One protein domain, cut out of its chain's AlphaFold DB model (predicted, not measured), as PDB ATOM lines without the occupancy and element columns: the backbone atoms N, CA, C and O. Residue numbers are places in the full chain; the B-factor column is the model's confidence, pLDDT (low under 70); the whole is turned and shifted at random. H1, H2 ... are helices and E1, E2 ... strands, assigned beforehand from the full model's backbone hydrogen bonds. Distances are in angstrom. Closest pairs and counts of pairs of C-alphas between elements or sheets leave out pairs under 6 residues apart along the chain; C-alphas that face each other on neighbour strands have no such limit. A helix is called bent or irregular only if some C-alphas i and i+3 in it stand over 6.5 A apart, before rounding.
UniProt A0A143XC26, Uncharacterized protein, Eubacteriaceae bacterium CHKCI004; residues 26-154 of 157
ATOM      1  N   TYR A  26     -15.091  26.351  -7.356       84.25
ATOM      2  CA  TYR A  26     -16.258  27.148  -7.010       84.25
ATOM      3  C   TYR A  26     -17.576  26.390  -7.216       84.25
ATOM      4  O   TYR A  26     -18.499  26.604  -6.445       84.25
ATOM      5  N   PHE A  27     -17.668  25.440  -8.160       83.81
ATOM      6  CA  PHE A  27     -18.871  24.610  -8.344       83.81
ATOM      7  C   PHE A  27     -19.237  23.759  -7.122       83.81
ATOM      8  O   PHE A  27     -20.372  23.302  -7.022       83.81
ATOM      9  N   MET A  28     -18.301  23.544  -6.198       86.12
ATOM     10  CA  MET A  28     -18.539  22.810  -4.954       86.12
ATOM     11  C   MET A  28     -18.903  23.733  -3.783       86.12
ATOM     12  O   MET A  28     -19.132  23.247  -2.677       86.12
ATOM     13  N   MET A  29     -18.936  25.052  -4.001       90.88
ATOM     14  CA  MET A  29     -19.307  26.024  -2.976       90.88
ATOM     15  C   MET A  29     -20.816  25.949  -2.698       90.88
ATOM     16  O   MET A  29     -21.605  26.068  -3.643       90.88
ATOM     17  N   PRO A  30     -21.242  25.795  -1.430       93.06
ATOM     18  CA  PRO A  30     -22.660  25.768  -1.060       93.06
ATOM     19  C   PRO A  30     -23.449  26.986  -1.559       93.06
ATOM     20  O   PRO A  30     -24.619  26.876  -1.918       93.06
ATOM     21  N   GLU A  31     -22.802  28.147  -1.644       93.31
ATOM     22  CA  GLU A  31     -23.382  29.413  -2.095       93.31
ATOM     23  C   GLU A  31     -23.872  29.367  -3.549       93.31
ATOM     24  O   GLU A  31     -24.722  30.172  -3.934       93.31
ATOM     25  N   LEU A  32     -23.381  28.425  -4.364       91.50
ATOM     26  CA  LEU A  32     -23.849  28.243  -5.738       91.50
ATOM     27  C   LEU A  32     -25.080  27.361  -5.867       91.50
ATOM     28  O   LEU A  32     -25.622  27.277  -6.970       91.50
ATOM     29  N   GLN A  33     -25.565  26.752  -4.784       91.38
ATOM     30  CA  GLN A  33     -26.740  25.890  -4.836       91.38
ATOM     31  C   GLN A  33     -27.946  26.563  -5.536       91.38
ATOM     32  O   GLN A  33     -28.484  25.957  -6.466       91.38
ATOM     33  N   PRO A  34     -28.332  27.826  -5.241       93.50
ATOM     34  CA  PRO A  34     -29.451  28.475  -5.937       93.50
ATOM     35  C   PRO A  34     -29.214  28.641  -7.447       93.50
ATOM     36  O   PRO A  34     -30.143  28.567  -8.254       93.50
ATOM     37  N   VAL A  35     -27.957  28.856  -7.845       93.00
ATOM     38  CA  VAL A  35     -27.558  28.998  -9.250       93.00
ATOM     39  C   VAL A  35     -27.596  27.642  -9.960       93.00
ATOM     40  O   VAL A  35     -28.098  27.552 -11.079       93.00
ATOM     41  N   GLN A  36     -27.137  26.576  -9.301       89.62
ATOM     42  CA  GLN A  36     -27.215  25.201  -9.804       89.62
ATOM     43  C   GLN A  36     -28.668  24.738  -9.970       89.62
ATOM     44  O   GLN A  36     -29.009  24.146 -10.993       89.62
ATOM     45  N   GLU A  37     -29.541  25.057  -9.013       92.19
ATOM     46  CA  GLU A  37     -30.978  24.773  -9.081       92.19
ATOM     47  C   GLU A  37     -31.645  25.514 -10.247       92.19
ATOM     48  O   GLU A  37     -32.409  24.920 -11.012       92.19
ATOM     49  N   ALA A  38     -31.330  26.800 -10.438       94.06
ATOM     50  CA  ALA A  38     -31.822  27.566 -11.582       94.06
ATOM     51  C   ALA A  38     -31.316  26.995 -12.915       94.06
ATOM     52  O   ALA A  38     -32.103  26.833 -13.850       94.06
ATOM     53  N   PHE A  39     -30.031  26.637 -12.990       92.44
ATOM     54  CA  PHE A  39     -29.431  26.014 -14.168       92.44
ATOM     55  C   PHE A  39     -30.110  24.681 -14.510       92.44
ATOM     56  O   PHE A  39     -30.439  24.445 -15.675       92.44
ATOM     57  N   ALA A  40     -30.368  23.841 -13.503       89.62
ATOM     58  CA  ALA A  40     -31.044  22.557 -13.654       89.62
ATOM     59  C   ALA A  40     -32.510  22.708 -14.085       89.62
ATOM     60  O   ALA A  40     -32.952  21.962 -14.957       89.62
ATOM     61  N   ARG A  41     -33.241  23.685 -13.531       93.31
ATOM     62  CA  ARG A  41     -34.625  23.985 -13.926       93.31
ATOM     63  C   ARG A  41     -34.710  24.408 -15.391       93.31
ATOM     64  O   ARG A  41     -35.431  23.783 -16.153       93.31
ATOM     65  N   ILE A  42     -33.903  25.389 -15.799       93.94
ATOM     66  CA  ILE A  42     -33.864  25.858 -17.195       93.94
ATOM     67  C   ILE A  42     -33.508  24.705 -18.143       93.94
ATOM     68  O   ILE A  42     -34.113  24.549 -19.200       93.94
ATOM     69  N   ARG A  43     -32.551  23.857 -17.747       90.38
ATOM     70  CA  ARG A  43     -32.184  22.663 -18.516       90.38
ATOM     71  C   ARG A  43     -33.361  21.699 -18.692       90.38
ATOM     72  O   ARG A  43     -33.500  21.132 -19.772       90.38
ATOM     73  N   ALA A  44     -34.172  21.493 -17.654       89.12
ATOM     74  CA  ALA A  44     -35.361  20.646 -17.726       89.12
ATOM     75  C   ALA A  44     -36.436  21.247 -18.646       89.12
ATOM     76  O   ALA A  44     -37.039  20.515 -19.431       89.12
ATOM     77  N   ASP A  45     -36.607  22.572 -18.616       93.06
ATOM     78  CA  ASP A  45     -37.587  23.294 -19.435       93.06
ATOM     79  C   ASP A  45     -37.299  23.206 -20.943       93.06
ATOM     80  O   ASP A  45     -38.220  23.318 -21.749       93.06
ATOM     81  N   TYR A  46     -36.045  22.967 -21.352       92.31
ATOM     82  CA  TYR A  46     -35.720  22.755 -22.768       92.31
ATOM     83  C   TYR A  46     -36.312  21.467 -23.344       92.31
ATOM     84  O   TYR A  46     -36.462  21.380 -24.560       92.31
ATOM     85  N   GLN A  47     -36.610  20.474 -22.496       91.19
ATOM     86  CA  GLN A  47     -37.136  19.167 -22.909       91.19
ATOM     87  C   GLN A  47     -36.305  18.515 -24.030       91.19
ATOM     88  O   GLN A  47     -36.849  17.959 -24.979       91.19
ATOM     89  N   CYS A  48     -34.973  18.609 -23.938       91.81
ATOM     90  CA  CYS A  48     -34.083  18.058 -24.955       91.81
ATOM     91  C   CYS A  48     -34.220  16.532 -25.069       91.81
ATOM     92  O   CYS A  48     -34.159  15.819 -24.063       91.81
ATOM     93  N   ASP A  49     -34.263  16.035 -26.306       92.12
ATOM     94  CA  ASP A  49     -34.194  14.598 -26.601       92.12
ATOM     95  C   ASP A  49     -32.813  14.011 -26.259       92.12
ATOM     96  O   ASP A  49     -32.677  12.825 -25.963       92.12
ATOM     97  N   ALA A  50     -31.764  14.842 -26.300       92.19
ATOM     98  CA  ALA A  50     -30.388  14.405 -26.116       92.19
ATOM     99  C   ALA A  50     -29.510  15.412 -25.361       92.19
ATOM    100  O   ALA A  50     -29.702  16.628 -25.440       92.19
ATOM    101  N   TYR A  51     -28.484  14.884 -24.695       92.31
ATOM    102  CA  TYR A  51     -27.379  15.637 -24.102       92.31
ATOM    103  C   TYR A  51     -26.107  15.416 -24.912       92.31
ATOM    104  O   TYR A  51     -25.815  14.284 -25.277       92.31
ATOM    105  N   LEU A  52     -25.339  16.475 -25.163       94.25
ATOM    106  CA  LEU A  52     -24.069  16.406 -25.887       94.25
ATOM    107  C   LEU A  52     -22.909  16.723 -24.939       94.25
ATOM    108  O   LEU A  52     -22.950  17.740 -24.248       94.25
ATOM    109  N   ALA A  53     -21.869  15.891 -24.935       94.06
ATOM    110  CA  ALA A  53     -20.637  16.139 -24.189       94.06
ATOM    111  C   ALA A  53     -19.403  15.685 -24.980       94.06
ATOM    112  O   ALA A  53     -19.484  14.775 -25.799       94.06
ATOM    113  N   GLY A  54     -18.255  16.318 -24.731       95.81
ATOM    114  CA  GLY A  54     -16.960  15.829 -25.214       95.81
ATOM    115  C   GLY A  54     -16.328  14.829 -24.244       95.81
ATOM    116  O   GLY A  54     -16.750  14.741 -23.087       95.81
ATOM    117  N   ALA A  55     -15.280  14.135 -24.694       95.50
ATOM    118  CA  ALA A  55     -14.587  13.105 -23.919       95.50
ATOM    119  C   ALA A  55     -14.160  13.568 -22.515       95.50
ATOM    120  O   ALA A  55     -14.463  12.903 -21.537       95.50
ATOM    121  N   VAL A  56     -13.569  14.756 -22.365       95.19
ATOM    122  CA  VAL A  56     -13.131  15.270 -21.046       95.19
ATOM    123  C   VAL A  56     -14.283  15.376 -20.037       95.19
ATOM    124  O   VAL A  56     -14.168  14.977 -18.876       95.19
ATOM    125  N   THR A  57     -15.427  15.901 -20.475       93.19
ATOM    126  CA  THR A  57     -16.628  15.978 -19.638       93.19
ATOM    127  C   THR A  57     -17.209  14.589 -19.380       93.19
ATOM    128  O   THR A  57     -17.657  14.307 -18.273       93.19
ATOM    129  N   ALA A  58     -17.193  13.702 -20.372       94.06
ATOM    130  CA  ALA A  58     -17.693  12.346 -20.205       94.06
ATOM    131  C   ALA A  58     -16.836  11.523 -19.234       94.06
ATOM    132  O   ALA A  58     -17.398  10.907 -18.336       94.06
ATOM    133  N   ALA A  59     -15.508  11.599 -19.328       94.56
ATOM    134  CA  ALA A  59     -14.558  10.940 -18.431       94.56
ATOM    135  C   ALA A  59     -14.774  11.319 -16.962       94.56
ATOM    136  O   ALA A  59     -14.600  10.494 -16.072       94.56
ATOM    137  N   SER A  60     -15.159  12.571 -16.701       90.12
ATOM    138  CA  SER A  60     -15.341  13.079 -15.338       90.12
ATOM    139  C   SER A  60     -16.734  12.831 -14.758       90.12
ATOM    140  O   SER A  60     -16.903  12.886 -13.541       90.12
ATOM    141  N   ILE A  61     -17.749  12.605 -15.600       86.69
ATOM    142  CA  ILE A  61     -19.159  12.658 -15.175       86.69
ATOM    143  C   ILE A  61     -19.940  11.376 -15.500       86.69
ATOM    144  O   ILE A  61     -20.925  11.075 -14.817       86.69
ATOM    145  N   TYR A  62     -19.543  10.644 -16.540       88.88
ATOM    146  CA  TYR A  62     -20.323   9.548 -17.120       88.88
ATOM    147  C   TYR A  62     -19.547   8.236 -17.241       88.88
ATOM    148  O   TYR A  62     -20.098   7.190 -16.903       88.88
ATOM    149  N   ALA A  63     -18.312   8.293 -17.734       91.12
ATOM    150  CA  ALA A  63     -17.427   7.148 -17.903       91.12
ATOM    151  C   ALA A  63     -16.601   6.898 -16.633       91.12
ATOM    152  O   ALA A  63     -16.558   7.733 -15.728       91.12
ATOM    153  N   ASP A  64     -15.918   5.757 -16.588       91.00
ATOM    154  CA  ASP A  64     -14.954   5.426 -15.536       91.00
ATOM    155  C   ASP A  64     -13.564   5.981 -15.887       91.00
ATOM    156  O   ASP A  64     -12.570   5.263 -15.984       91.00
ATOM    157  N   GLY A  65     -13.524   7.282 -16.184       92.69
ATOM    158  CA  GLY A  65     -12.326   7.955 -16.666       92.69
ATOM    159  C   GLY A  65     -11.923   7.572 -18.093       92.69
ATOM    160  O   GLY A  65     -12.739   7.176 -18.931       92.69
ATOM    161  N   PHE A  66     -10.635   7.766 -18.363       93.12
ATOM    162  CA  PHE A  66      -9.991   7.388 -19.614       93.12
ATOM    163  C   PHE A  66      -9.393   5.984 -19.500       93.12
ATOM    164  O   PHE A  66      -9.078   5.516 -18.404       93.12
ATOM    165  N   LEU A  67      -9.224   5.322 -20.639       90.00
ATOM    166  CA  LEU A  67      -8.456   4.088 -20.734       90.00
ATOM    167  C   LEU A  67      -7.003   4.344 -20.315       90.00
ATOM    168  O   LEU A  67      -6.405   5.360 -20.672       90.00
ATOM    169  N   ASP A  68      -6.453   3.405 -19.556       88.94
ATOM    170  CA  ASP A  68      -5.020   3.299 -19.287       88.94
ATOM    171  C   ASP A  68      -4.375   2.308 -20.271       88.94
ATOM    172  O   ASP A  68      -5.040   1.769 -21.158       88.94
ATOM    173  N   GLU A  69      -3.067   2.081 -20.125       83.94
ATOM    174  CA  GLU A  69      -2.306   1.155 -20.974       83.94
ATOM    175  C   GLU A  69      -2.921  -0.254 -20.988       83.94
ATOM    176  O   GLU A  69      -3.095  -0.832 -22.057       83.94
ATOM    177  N   GLU A  70      -3.348  -0.766 -19.829       84.62
ATOM    178  CA  GLU A  70      -3.993  -2.079 -19.714       84.62
ATOM    179  C   GLU A  70      -5.332  -2.121 -20.468       84.62
ATOM    180  O   GLU A  70      -5.607  -3.066 -21.206       84.62
ATOM    181  N   GLY A  71      -6.155  -1.074 -20.344       80.12
ATOM    182  CA  GLY A  71      -7.420  -0.963 -21.073       80.12
ATOM    183  C   GLY A  71      -7.235  -0.888 -22.592       80.12
ATOM    184  O   GLY A  71      -8.054  -1.422 -23.339       80.12
ATOM    185  N   ILE A  72      -6.153  -0.260 -23.060       78.56
ATOM    186  CA  ILE A  72      -5.798  -0.234 -24.485       78.56
ATOM    187  C   ILE A  72      -5.380  -1.633 -24.952       78.56
ATOM    188  O   ILE A  72      -5.900  -2.114 -25.960       78.56
ATOM    189  N   GLU A  73      -4.502  -2.313 -24.211       78.50
ATOM    190  CA  GLU A  73      -4.061  -3.677 -24.534       78.50
ATOM    191  C   GLU A  73      -5.237  -4.668 -24.575       78.50
ATOM    192  O   GLU A  73      -5.321  -5.502 -25.483       78.50
ATOM    193  N   GLU A  74      -6.190  -4.553 -23.643       75.62
ATOM    194  CA  GLU A  74      -7.410  -5.365 -23.635       75.62
ATOM    195  C   GLU A  74      -8.229  -5.158 -24.917       75.62
ATOM    196  O   GLU A  74      -8.657  -6.133 -25.539       75.62
ATOM    197  N   LEU A  75      -8.415  -3.908 -25.357       71.00
ATOM    198  CA  LEU A  75      -9.145  -3.597 -26.590       71.00
ATOM    199  C   LEU A  75      -8.439  -4.125 -27.843       71.00
ATOM    200  O   LEU A  75      -9.103  -4.596 -28.770       71.00
ATOM    201  N   GLU A  76      -7.108  -4.079 -27.880       69.00
ATOM    202  CA  GLU A  76      -6.322  -4.638 -28.982       69.00
ATOM    203  C   GLU A  76      -6.394  -6.173 -29.032       69.00
ATOM    204  O   GLU A  76      -6.431  -6.764 -30.121       69.00
ATOM    205  N   ALA A  77      -6.461  -6.821 -27.866       68.00
ATOM    206  CA  ALA A  77      -6.632  -8.266 -27.728       68.00
ATOM    207  C   ALA A  77      -8.085  -8.730 -27.956       68.00
ATOM    208  O   ALA A  77      -8.321  -9.896 -28.301       68.00
ATOM    209  N   ALA A  78      -9.059  -7.837 -27.773       64.88
ATOM    210  CA  ALA A  78     -10.480  -8.135 -27.851       64.88
ATOM    211  C   ALA A  78     -10.969  -8.449 -29.273       64.88
ATOM    212  O   ALA A  78     -10.303  -8.280 -30.304       64.88
ATOM    213  N   ARG A  79     -12.212  -8.941 -29.331       59.75
ATOM    214  CA  ARG A  79     -12.922  -9.148 -30.589       59.75
ATOM    215  C   ARG A  79     -13.065  -7.812 -31.303       59.75
ATOM    216  O   ARG A  79     -13.575  -6.841 -30.761       59.75
ATOM    217  N   ILE A  80     -12.660  -7.813 -32.560       66.31
ATOM    218  CA  ILE A  80     -12.679  -6.624 -33.385       66.31
ATOM    219  C   ILE A  80     -14.097  -6.445 -33.951       66.31
ATOM    220  O   ILE A  80     -14.643  -7.368 -34.559       66.31
ATOM    221  N   TYR A  81     -14.695  -5.278 -33.700       62.75
ATOM    222  CA  TYR A  81     -16.057  -4.933 -34.124       62.75
ATOM    223  C   TYR A  81     -16.058  -4.167 -35.446       62.75
ATOM    224  O   TYR A  81     -15.276  -3.224 -35.558       62.75
ATOM    225  N   PRO A  82     -16.944  -4.491 -36.406       70.06
ATOM    226  CA  PRO A  82     -16.991  -3.810 -37.697       70.06
ATOM    227  C   PRO A  82     -17.159  -2.294 -37.524       70.06
ATOM    228  O   PRO A  82     -17.912  -1.837 -36.666       70.06
ATOM    229  N   ARG A  83     -16.473  -1.501 -38.360       72.38
ATOM    230  CA  ARG A  83     -16.545  -0.022 -38.351       72.38
ATOM    231  C   ARG A  83     -17.780   0.484 -39.093       72.38
ATOM    232  O   ARG A  83     -17.695   1.308 -40.007       72.38
ATOM    233  N   GLU A  84     -18.920  -0.069 -38.717       76.00
ATOM    234  CA  GLU A  84     -20.231   0.287 -39.233       76.00
ATOM    235  C   GLU A  84     -20.911   1.255 -38.270       76.00
ATOM    236  O   GLU A  84     -20.708   1.214 -37.057       76.00
ATOM    237  N   THR A  85     -21.730   2.153 -38.810       79.69
ATOM    238  CA  THR A  85     -22.563   3.011 -37.973       79.69
ATOM    239  C   THR A  85     -23.675   2.170 -37.367       79.69
ATOM    240  O   THR A  85     -24.514   1.635 -38.091       79.69
ATOM    241  N   TYR A  86     -23.704   2.083 -36.041       81.69
ATOM    242  CA  TYR A  86     -24.820   1.473 -35.336       81.69
ATOM    243  C   TYR A  86     -25.969   2.476 -35.188       81.69
ATOM    244  O   TYR A  86     -25.749   3.658 -34.910       81.69
ATOM    245  N   VAL A  87     -27.203   2.006 -35.371       82.12
ATOM    246  CA  VAL A  87     -28.403   2.808 -35.116       82.12
ATOM    247  C   VAL A  87     -28.804   2.594 -33.663       82.12
ATOM    248  O   VAL A  87     -29.132   1.478 -33.266       82.12
ATOM    249  N   ALA A  88     -28.759   3.670 -32.882       83.25
ATOM    250  CA  ALA A  88     -29.225   3.702 -31.500       83.25
ATOM    251  C   ALA A  88     -30.671   3.194 -31.369       83.25
ATOM    252  O   ALA A  88     -31.445   3.299 -32.321       83.25
ATOM    253  N   ASP A  89     -31.041   2.678 -30.191       85.38
ATOM    254  CA  ASP A  89     -32.404   2.194 -29.942       85.38
ATOM    255  C   ASP A  89     -33.423   3.319 -30.190       85.38
ATOM    256  O   ASP A  89     -33.467   4.262 -29.401       85.38
ATOM    257  N   PRO A  90     -34.273   3.227 -31.233       85.12
ATOM    258  CA  PRO A  90     -35.205   4.295 -31.579       85.12
ATOM    259  C   PRO A  90     -36.333   4.464 -30.553       85.12
ATOM    260  O   PRO A  90     -37.081   5.435 -30.639       85.12
ATOM    261  N   GLN A  91     -36.501   3.518 -29.623       90.44
ATOM    262  CA  GLN A  91     -37.485   3.595 -28.542       90.44
ATOM    263  C   GLN A  91     -36.929   4.254 -27.275       90.44
ATOM    264  O   GLN A  91     -37.687   4.484 -26.327       90.44
ATOM    265  N   ALA A  92     -35.634   4.588 -27.234       88.75
ATOM    266  CA  ALA A  92     -35.071   5.320 -26.113       88.75
ATOM    267  C   ALA A  92     -35.687   6.725 -26.020       88.75
ATOM    268  O   ALA A  92     -35.796   7.453 -27.009       88.75
ATOM    269  N   GLN A  93     -36.082   7.109 -24.804       89.69
ATOM    270  CA  GLN A  93     -36.717   8.406 -24.542       89.69
ATOM    271  C   GLN A  93     -35.708   9.555 -24.499       89.69
ATOM    272  O   GLN A  93     -36.055  10.690 -24.812       89.69
ATOM    273  N   HIS A  94     -34.469   9.260 -24.099       91.50
ATOM    274  CA  HIS A  94     -33.401  10.240 -23.978       91.50
ATOM    275  C   HIS A  94     -32.065   9.642 -24.406       91.50
ATOM    276  O   HIS A  94     -31.775   8.477 -24.125       91.50
ATOM    277  N   TYR A  95     -31.227  10.472 -25.021       92.88
ATOM    278  CA  TYR A  95     -29.918  10.066 -25.521       92.88
ATOM    279  C   TYR A  95     -28.783  10.863 -24.871       92.88
ATOM    280  O   TYR A  95     -28.934  12.029 -24.499       92.88
ATOM    281  N   ALA A  96     -27.612  10.244 -24.772       92.81
ATOM    282  CA  ALA A  96     -26.357  10.922 -24.481       92.81
ATOM    283  C   ALA A  96     -25.433  10.765 -25.687       92.81
ATOM    284  O   ALA A  96     -24.985   9.664 -25.978       92.81
ATOM    285  N   VAL A  97     -25.163  11.861 -26.387       94.81
ATOM    286  CA  VAL A  97     -24.221  11.919 -27.502       94.81
ATOM    287  C   VAL A  97     -22.854  12.317 -26.953       94.81
ATOM    288  O   VAL A  97     -22.668  13.441 -26.484       94.81
ATOM    289  N   ILE A  98     -21.897  11.397 -26.997       95.69
ATOM    290  CA  ILE A  98     -20.536  11.615 -26.511       95.69
ATOM    291  C   ILE A  98     -19.593  11.728 -27.700       95.69
ATOM    292  O   ILE A  98     -19.503  10.817 -28.516       95.69
ATOM    293  N   ILE A  99     -18.900  12.857 -27.808       96.06
ATOM    294  CA  ILE A  99     -17.872  13.072 -28.822       96.06
ATOM    295  C   ILE A  99     -16.529  12.626 -28.242       96.06
ATOM    296  O   ILE A  99     -15.900  13.368 -27.483       96.06
ATOM    297  N   ASP A 100     -16.108  11.419 -28.608       93.88
ATOM    298  CA  ASP A 100     -14.831  10.819 -28.227       93.88
ATOM    299  C   ASP A 100     -14.086  10.387 -29.487       93.88
ATOM    300  O   ASP A 100     -14.155   9.255 -29.949       93.88
ATOM    301  N   THR A 101     -13.388  11.328 -30.112       90.38
ATOM    302  CA  THR A 101     -12.802  11.101 -31.435       90.38
ATOM    303  C   THR A 101     -11.736  10.005 -31.462       90.38
ATOM    304  O   THR A 101     -11.439   9.501 -32.548       90.38
ATOM    305  N   GLU A 102     -11.184   9.646 -30.303       87.94
ATOM    306  CA  GLU A 102     -10.072   8.707 -30.132       87.94
ATOM    307  C   GLU A 102     -10.493   7.377 -29.489       87.94
ATOM    308  O   GLU A 102      -9.691   6.449 -29.475       87.94
ATOM    309  N   GLY A 103     -11.751   7.239 -29.046       88.25
ATOM    310  CA  GLY A 103     -12.203   6.041 -28.327       88.25
ATOM    311  C   GLY A 103     -11.439   5.855 -27.015       88.25
ATOM    312  O   GLY A 103     -11.015   4.752 -26.689       88.25
ATOM    313  N   SER A 104     -11.190   6.966 -26.326       90.69
ATOM    314  CA  SER A 104     -10.348   7.090 -25.141       90.69
ATOM    315  C   SER A 104     -11.083   6.811 -23.827       90.69
ATOM    316  O   SER A 104     -10.441   6.690 -22.784       90.69
ATOM    317  N   LEU A 105     -12.415   6.745 -23.836       92.19
ATOM    318  CA  LEU A 105     -13.228   6.602 -22.630       92.19
ATOM    319  C   LEU A 105     -13.372   5.150 -22.174       92.19
ATOM    320  O   LEU A 105     -13.608   4.238 -22.966       92.19
ATOM    321  N   ARG A 106     -13.321   4.940 -20.854       91.31
ATOM    322  CA  ARG A 106     -13.597   3.636 -20.246       91.31
ATOM    323  C   ARG A 106     -15.087   3.498 -19.937       91.31
ATOM    324  O   ARG A 106     -15.594   4.030 -18.946       91.31
ATOM    325  N   TRP A 107     -15.789   2.729 -20.762       87.56
ATOM    326  CA  TRP A 107     -17.192   2.382 -20.539       87.56
ATOM    327  C   TRP A 107     -17.341   0.982 -19.950       87.56
ATOM    328  O   TRP A 107     -16.740   0.026 -20.426       87.56
ATOM    329  N   ASN A 108     -18.217   0.837 -18.955       79.38
ATOM    330  CA  ASN A 108     -18.615  -0.468 -18.413       79.38
ATOM    331  C   ASN A 108     -20.080  -0.833 -18.732       79.38
ATOM    332  O   ASN A 108     -20.524  -1.940 -18.421       79.38
ATOM    333  N   LYS A 109     -20.844   0.099 -19.326       78.69
ATOM    334  CA  LYS A 109     -22.276  -0.020 -19.648       78.69
ATOM    335  C   LYS A 109     -22.618   0.830 -20.876       78.69
ATOM    336  O   LYS A 109     -22.043   1.892 -21.068       78.69
ATOM    337  N   GLY A 110     -23.616   0.403 -21.653       76.31
ATOM    338  CA  GLY A 110     -24.154   1.162 -22.798       76.31
ATOM    339  C   GLY A 110     -25.238   2.195 -22.446       76.31
ATOM    340  O   GLY A 110     -25.913   2.709 -23.335       76.31
ATOM    341  N   HIS A 111     -25.460   2.463 -21.158       84.19
ATOM    342  CA  HIS A 111     -26.450   3.424 -20.671       84.19
ATOM    343  C   HIS A 111     -25.858   4.265 -19.541       84.19
ATOM    344  O   HIS A 111     -25.073   3.772 -18.729       84.19
ATOM    345  N   ILE A 112     -26.288   5.522 -19.456       86.19
ATOM    346  CA  ILE A 112     -25.900   6.445 -18.388       86.19
ATOM    347  C   ILE A 112     -27.108   6.667 -17.485       86.19
ATOM    348  O   ILE A 112     -28.168   7.096 -17.939       86.19
ATOM    349  N   LYS A 113     -26.941   6.422 -16.183       85.50
ATOM    350  CA  LYS A 113     -27.967   6.684 -15.168       85.50
ATOM    351  C   LYS A 113     -27.357   7.422 -13.988       85.50
ATOM    352  O   LYS A 113     -26.456   6.912 -13.328       85.50
ATOM    353  N   ARG A 114     -27.862   8.625 -13.716       81.44
ATOM    354  CA  ARG A 114     -27.435   9.469 -12.590       81.44
ATOM    355  C   ARG A 114     -28.636   9.860 -11.743       81.44
ATOM    356  O   ARG A 114     -29.761   9.920 -12.237       81.44
ATOM    357  N   ALA A 115     -28.400  10.134 -10.464       79.50
ATOM    358  CA  ALA A 115     -29.443  10.622  -9.573       79.50
ATOM    359  C   ALA A 115     -30.070  11.911 -10.137       79.50
ATOM    360  O   ALA A 115     -29.356  12.820 -10.557       79.50
ATOM    361  N   GLY A 116     -31.403  11.969 -10.173       76.75
ATOM    362  CA  GLY A 116     -32.142  13.124 -10.699       76.75
ATOM    363  C   GLY A 116     -32.132  13.270 -12.227       76.75
ATOM    364  O   GLY A 116     -32.580  14.296 -12.730       76.75
ATOM    365  N   MET A 117     -31.636  12.271 -12.964       78.19
ATOM    366  CA  MET A 117     -31.644  12.243 -14.428       78.19
ATOM    367  C   MET A 117     -32.428  11.032 -14.940       78.19
ATOM    368  O   MET A 117     -32.380   9.972 -14.306       78.19
ATOM    369  N   PRO A 118     -33.115  11.149 -16.091       85.50
ATOM    370  CA  PRO A 118     -33.586   9.969 -16.792       85.50
ATOM    371  C   PRO A 118     -32.396   9.094 -17.202       85.50
ATOM    372  O   PRO A 118     -31.256   9.557 -17.297       85.50
ATOM    373  N   GLU A 119     -32.671   7.818 -17.445       89.88
ATOM    374  CA  GLU A 119     -31.700   6.944 -18.092       89.88
ATOM    375  C   GLU A 119     -31.465   7.422 -19.528       89.88
ATOM    376  O   GLU A 119     -32.414   7.756 -20.240       89.88
ATOM    377  N   LEU A 120     -30.197   7.494 -19.930       90.38
ATOM    378  CA  LEU A 120     -29.786   7.967 -21.246       90.38
ATOM    379  C   LEU A 120     -29.212   6.799 -22.043       90.38
ATOM    380  O   LEU A 120     -28.266   6.144 -21.592       90.38
ATOM    381  N   HIS A 121     -29.750   6.577 -23.240       91.94
ATOM    382  CA  HIS A 121     -29.156   5.664 -24.206       91.94
ATOM    383  C   HIS A 121     -27.926   6.320 -24.835       91.94
ATOM    384  O   HIS A 121     -27.996   7.438 -25.354       91.94
ATOM    385  N   MET A 122     -26.780   5.654 -24.745       91.00
ATOM    386  CA  MET A 122     -25.516   6.244 -25.160       91.00
ATOM    387  C   MET A 122     -25.312   6.125 -26.671       91.00
ATOM    388  O   MET A 122     -25.505   5.065 -27.259       91.00
ATOM    389  N   ILE A 123     -24.877   7.221 -27.284       92.31
ATOM    390  CA  ILE A 123     -24.388   7.300 -28.657       92.31
ATOM    391  C   ILE A 123     -22.972   7.849 -28.579       92.31
ATOM    392  O   ILE A 123     -22.770   9.016 -28.245       92.31
ATOM    393  N   GLU A 124     -21.991   7.023 -28.903       92.12
ATOM    394  CA  GLU A 124     -20.599   7.446 -28.963       92.12
ATOM    395  C   GLU A 124     -20.208   7.788 -30.402       92.12
ATOM    396  O   GLU A 124     -20.458   7.031 -31.342       92.12
ATOM    397  N   VAL A 125     -19.622   8.969 -30.584       92.56
ATOM    398  CA  VAL A 125     -19.174   9.487 -31.873       92.56
ATOM    399  C   VAL A 125     -17.658   9.397 -31.926       92.56
ATOM    400  O   VAL A 125     -16.953  10.216 -31.335       92.56
ATOM    401  N   LEU A 126     -17.189   8.406 -32.678       89.00
ATOM    402  CA  LEU A 126     -15.780   8.110 -32.915       89.00
ATOM    403  C   LEU A 126     -15.328   8.628 -34.287       89.00
ATOM    404  O   LEU A 126     -16.145   8.869 -35.182       89.00
ATOM    405  N   THR A 127     -14.015   8.737 -34.491       85.94
ATOM    406  CA  THR A 127     -13.433   8.977 -35.823       85.94
ATOM    407  C   THR A 127     -12.747   7.729 -36.378       85.94
ATOM    408  O   THR A 127     -12.625   6.691 -35.725       85.94
ATOM    409  N   GLU A 128     -12.260   7.813 -37.615       80.25
ATOM    410  CA  GLU A 128     -11.442   6.751 -38.207       80.25
ATOM    411  C   GLU A 128     -10.053   6.630 -37.551       80.25
ATOM    412  O   GLU A 128      -9.393   5.612 -37.748       80.25
ATOM    413  N   ASN A 129      -9.645   7.601 -36.719       73.56
ATOM    414  CA  ASN A 129      -8.365   7.578 -36.004       73.56
ATOM    415  C   ASN A 129      -8.323   6.569 -34.849       73.56
ATOM    416  O   ASN A 129      -7.230   6.211 -34.421       73.56
ATOM    417  N   VAL A 130      -9.474   6.091 -34.355       73.88
ATOM    418  CA  VAL A 130      -9.499   5.039 -33.324       73.88
ATOM    419  C   VAL A 130      -8.767   3.805 -33.870       73.88
ATOM    420  O   VAL A 130      -9.141   3.346 -34.959       73.88
ATOM    421  N   PRO A 131      -7.742   3.254 -33.193       62.88
ATOM    422  CA  PRO A 131      -6.905   2.194 -33.747       62.88
ATOM    423  C   PRO A 131      -7.719   1.052 -34.362       62.88
ATOM    424  O   PRO A 131      -8.679   0.536 -33.791       62.88
ATOM    425  N   ALA A 132      -7.379   0.677 -35.595       59.66
ATOM    426  CA  ALA A 132      -7.916  -0.529 -36.203       59.66
ATOM    427  C   ALA A 132      -7.039  -1.696 -35.765       59.66
ATOM    428  O   ALA A 132      -5.909  -1.815 -36.234       59.66
ATOM    429  N   ALA A 133      -7.548  -2.574 -34.907       64.25
ATOM    430  CA  ALA A 133      -6.800  -3.777 -34.594       64.25
ATOM    431  C   ALA A 133      -6.634  -4.643 -35.871       64.25
ATOM    432  O   ALA A 133      -7.513  -4.730 -36.745       64.25
ATOM    433  N   PHE A 134      -5.452  -5.234 -36.032       59.56
ATOM    434  CA  PHE A 134      -5.050  -5.953 -37.242       59.56
ATOM    435  C   PHE A 134      -4.425  -7.306 -36.904       59.56
ATOM    436  O   PHE A 134      -3.899  -7.520 -35.817       59.56
ATOM    437  N   SER A 135      -4.494  -8.245 -37.846       61.50
ATOM    438  CA  SER A 135      -3.667  -9.454 -37.795       61.50
ATOM    439  C   SER A 135      -2.376  -9.196 -38.550       61.50
ATOM    440  O   SER A 135      -2.415  -8.949 -39.759       61.50
ATOM    441  N   LEU A 136      -1.239  -9.291 -37.866       69.06
ATOM    442  CA  LEU A 136       0.062  -9.287 -38.518       69.06
ATOM    443  C   LEU A 136       0.248 -10.601 -39.288       69.06
ATOM    444  O   LEU A 136       0.050 -11.684 -38.744       69.06
ATOM    445  N   LEU A 137       0.583 -10.499 -40.570       71.50
ATOM    446  CA  LEU A 137       0.764 -11.643 -41.463       71.50
ATOM    447  C   LEU A 137       2.226 -11.905 -41.820       71.50
ATOM    448  O   LEU A 137       2.555 -13.025 -42.200       71.50
ATOM    449  N   ASP A 138       3.069 -10.873 -41.825       76.56
ATOM    450  CA  ASP A 138       4.495 -10.994 -42.138       76.56
ATOM    451  C   ASP A 138       5.271  -9.772 -41.630       76.56
ATOM    452  O   ASP A 138       4.741  -8.656 -41.620       76.56
ATOM    453  N   VAL A 139       6.532  -9.991 -41.267       84.62
ATOM    454  CA  VAL A 139       7.491  -8.962 -40.852       84.62
ATOM    455  C   VAL A 139       8.820  -9.251 -41.523       84.62
ATOM    456  O   VAL A 139       9.362 -10.347 -41.389       84.62
ATOM    457  N   ARG A 140       9.381  -8.262 -42.219       88.81
ATOM    458  CA  ARG A 140      10.696  -8.392 -42.856       88.81
ATOM    459  C   ARG A 140      11.562  -7.193 -42.536       88.81
ATOM    460  O   ARG A 140      11.108  -6.057 -42.652       88.81
ATOM    461  N   LYS A 141      12.825  -7.443 -42.191       88.69
ATOM    462  CA  LYS A 141      13.830  -6.381 -42.153       88.69
ATOM    463  C   LYS A 141      14.131  -5.951 -43.590       88.69
ATOM    464  O   LYS A 141      14.318  -6.805 -44.458       88.69
ATOM    465  N   VAL A 142      14.133  -4.649 -43.838       91.69
ATOM    466  CA  VAL A 142      14.556  -4.055 -45.113       91.69
ATOM    467  C   VAL A 142      15.861  -3.287 -44.907       91.69
ATOM    468  O   VAL A 142      16.421  -3.309 -43.813       91.69
ATOM    469  N   GLU A 143      16.396  -2.687 -45.969       87.25
ATOM    470  CA  GLU A 143      17.699  -2.020 -45.937       87.25
ATOM    471  C   GLU A 143      17.808  -0.989 -44.796       87.25
ATOM    472  O   GLU A 143      16.861  -0.256 -44.496       87.25
ATOM    473  N   GLY A 144      18.970  -0.967 -44.139       89.75
ATOM    474  CA  GLY A 144      19.183  -0.213 -42.905       89.75
ATOM    475  C   GLY A 144      18.421  -0.809 -41.716       89.75
ATOM    476  O   GLY A 144      18.429  -2.022 -41.495       89.75
ATOM    477  N   ASP A 145      17.767   0.060 -40.945       88.69
ATOM    478  CA  ASP A 145      16.955  -0.302 -39.774       88.69
ATOM    479  C   ASP A 145      15.444  -0.280 -40.061       88.69
ATOM    480  O   ASP A 145      14.620  -0.223 -39.150       88.69
ATOM    481  N   GLY A 146      15.054  -0.341 -41.338       78.44
ATOM    482  CA  GLY A 146      13.649  -0.382 -41.732       78.44
ATOM    483  C   GLY A 146      12.996  -1.748 -41.491       78.44
ATOM    484  O   GLY A 146      13.619  -2.802 -41.651       78.44
ATOM    485  N   ILE A 147      11.698  -1.734 -41.180       88.69
ATOM    486  CA  ILE A 147      10.852  -2.931 -41.104       88.69
ATOM    487  C   ILE A 147       9.684  -2.776 -42.076       88.69
ATOM    488  O   ILE A 147       9.000  -1.755 -42.098       88.69
ATOM    489  N   TRP A 148       9.438  -3.814 -42.867       83.56
ATOM    490  CA  TRP A 148       8.251  -3.961 -43.696       83.56
ATOM    491  C   TRP A 148       7.252  -4.894 -43.012       83.56
ATOM    492  O   TRP A 148       7.617  -5.986 -42.572       83.56
ATOM    493  N   LEU A 149       5.990  -4.470 -42.943       83.38
ATOM    494  CA  LEU A 149       4.901  -5.213 -42.316       83.38
ATOM    495  C   LEU A 149       3.828  -5.537 -43.350       83.38
ATOM    496  O   LEU A 149       3.374  -4.662 -44.090       83.38
ATOM    497  N   ARG A 150       3.355  -6.782 -43.340       74.38
ATOM    498  CA  ARG A 150       2.120  -7.183 -44.017       74.38
ATOM    499  C   ARG A 150       1.089  -7.521 -42.967       74.38
ATOM    500  O   ARG A 150       1.356  -8.336 -42.092       74.38
ATOM    501  N   TYR A 151      -0.099  -6.952 -43.077       77.94
ATOM    502  CA  TYR A 151      -1.181  -7.191 -42.132       77.94
ATOM    503  C   TYR A 151      -2.538  -7.189 -42.835       77.94
ATOM    504  O   TYR A 151      -2.670  -6.711 -43.963       77.94
ATOM    505  N   VAL A 152      -3.545  -7.736 -42.157       67.94
ATOM    506  CA  VAL A 152      -4.953  -7.621 -42.548       67.94
ATOM    507  C   VAL A 152      -5.659  -6.770 -41.498       67.94
ATOM    508  O   VAL A 152      -5.727  -7.191 -40.338       67.94
ATOM    509  N   PRO A 153      -6.189  -5.590 -41.870       63.84
ATOM    510  CA  PRO A 153      -7.095  -4.855 -41.001       63.84
ATOM    511  C   PRO A 153      -8.298  -5.753 -40.726       63.84
ATOM    512  O   PRO A 153      -8.954  -6.184 -41.674       63.84
ATOM    513  N   LYS A 154      -8.619  -6.042 -39.463       60.19
ATOM    514  CA  LYS A 154      -9.736  -6.957 -39.159       60.19
ATOM    515  C   LYS A 154     -11.120  -6.287 -39.308       60.19
ATOM    516  O   LYS A 154     -12.112  -6.869 -38.901       60.19
TER     517      LYS A 154
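What this domain is: This is residues 26 to 154 of the 157 residues of an uncharacterized protein of Eubacteriaceae bacterium CHKCI004 (UniProt A0A143XC26). A small parallel sheet of three strands, E1, E2 and E3, with the short helix H2 over one face, lies between two outlying parts: helix H1 at one end of the long axis and the bent hairpin E4 and E5 at the other. H3 lies off the sheet, between it and the hairpin, and residues 28 to 34 stick out at the H1 end. The printed part has 129 residues, with named elements in the order H1, E1, H2, H3, E2, E3, E4, E5; the class is mixed, helices and strands, with 63 residues in named elements, under half. The sheet's order is E1, E2, E3, and the hairpin is antiparallel. The whole is loose, with a radius of gyration of the C-alphas of 20.4 A, and flat, spanning 69 by 37 by 19 A.

How they stand to each other: In the sheet, E2, residues 95 to 99, is the inner strand. On its parallel neighbour E1, residues 50 to 54, N 53 and O 97 are within hydrogen-bond range at 3.0 A. On its other parallel neighbour, E3, residues 120 to 125, N 98 and O 123 are 2.8 A apart. Residues 111 to 112 pair antiparallel with residues 120 to 121 of E3. H2, residues 55 to 61, is on the sheet at a height of 8.6 A, over E1, and runs along the strands at 26 degrees to E1 on the local plane. The closest C-alphas of H2 and E2 are those of Ala 55 and Ile 99, 5.9 A apart. E1, H2, H3 and E2 form a strand-helix-strand unit, two parallel neighbour strands with helices between, its crossover right-handed; H3, residues 69 to 77, is not on the sheet. H1, residues 30 to 45, is not on the sheet either and touches no helix. E4, residues 134 to 141, bends by 63 degrees at residue 137 and forms a hairpin with E5, residues 147 to 153, with N 140 and O 148 2.9 A apart. H3 and E4 are only just apart, at 8.5 A. In H2 and H3 every O i to N i+4 pair is within hydrogen-bond range, in H1 10 of 12.

Where its parts are: H1 begins at C-alpha 30, (-22.660, 25.768, -1.060), and is 23.8 A long; it is irregular, with C-alphas 31 and 34 7.2 A apart. E3 measures 15.1 A and E4 19.5 A. E5, 18.1 A long, ends at C-alpha 153, (-7.095, -4.855, -41.001).

The domain as a whole: The C-alphas of Pro 34 and Glu 143, the two farthest apart, are 68.9 A apart. The printed part has no cut. The links H3 to E2 and E2 to E3 are long, with 17 and 20 residues. The mean pLDDT of the printed part is 84.6; residues 76 to 81, 131 to 136 and 152 to 154 are under 70.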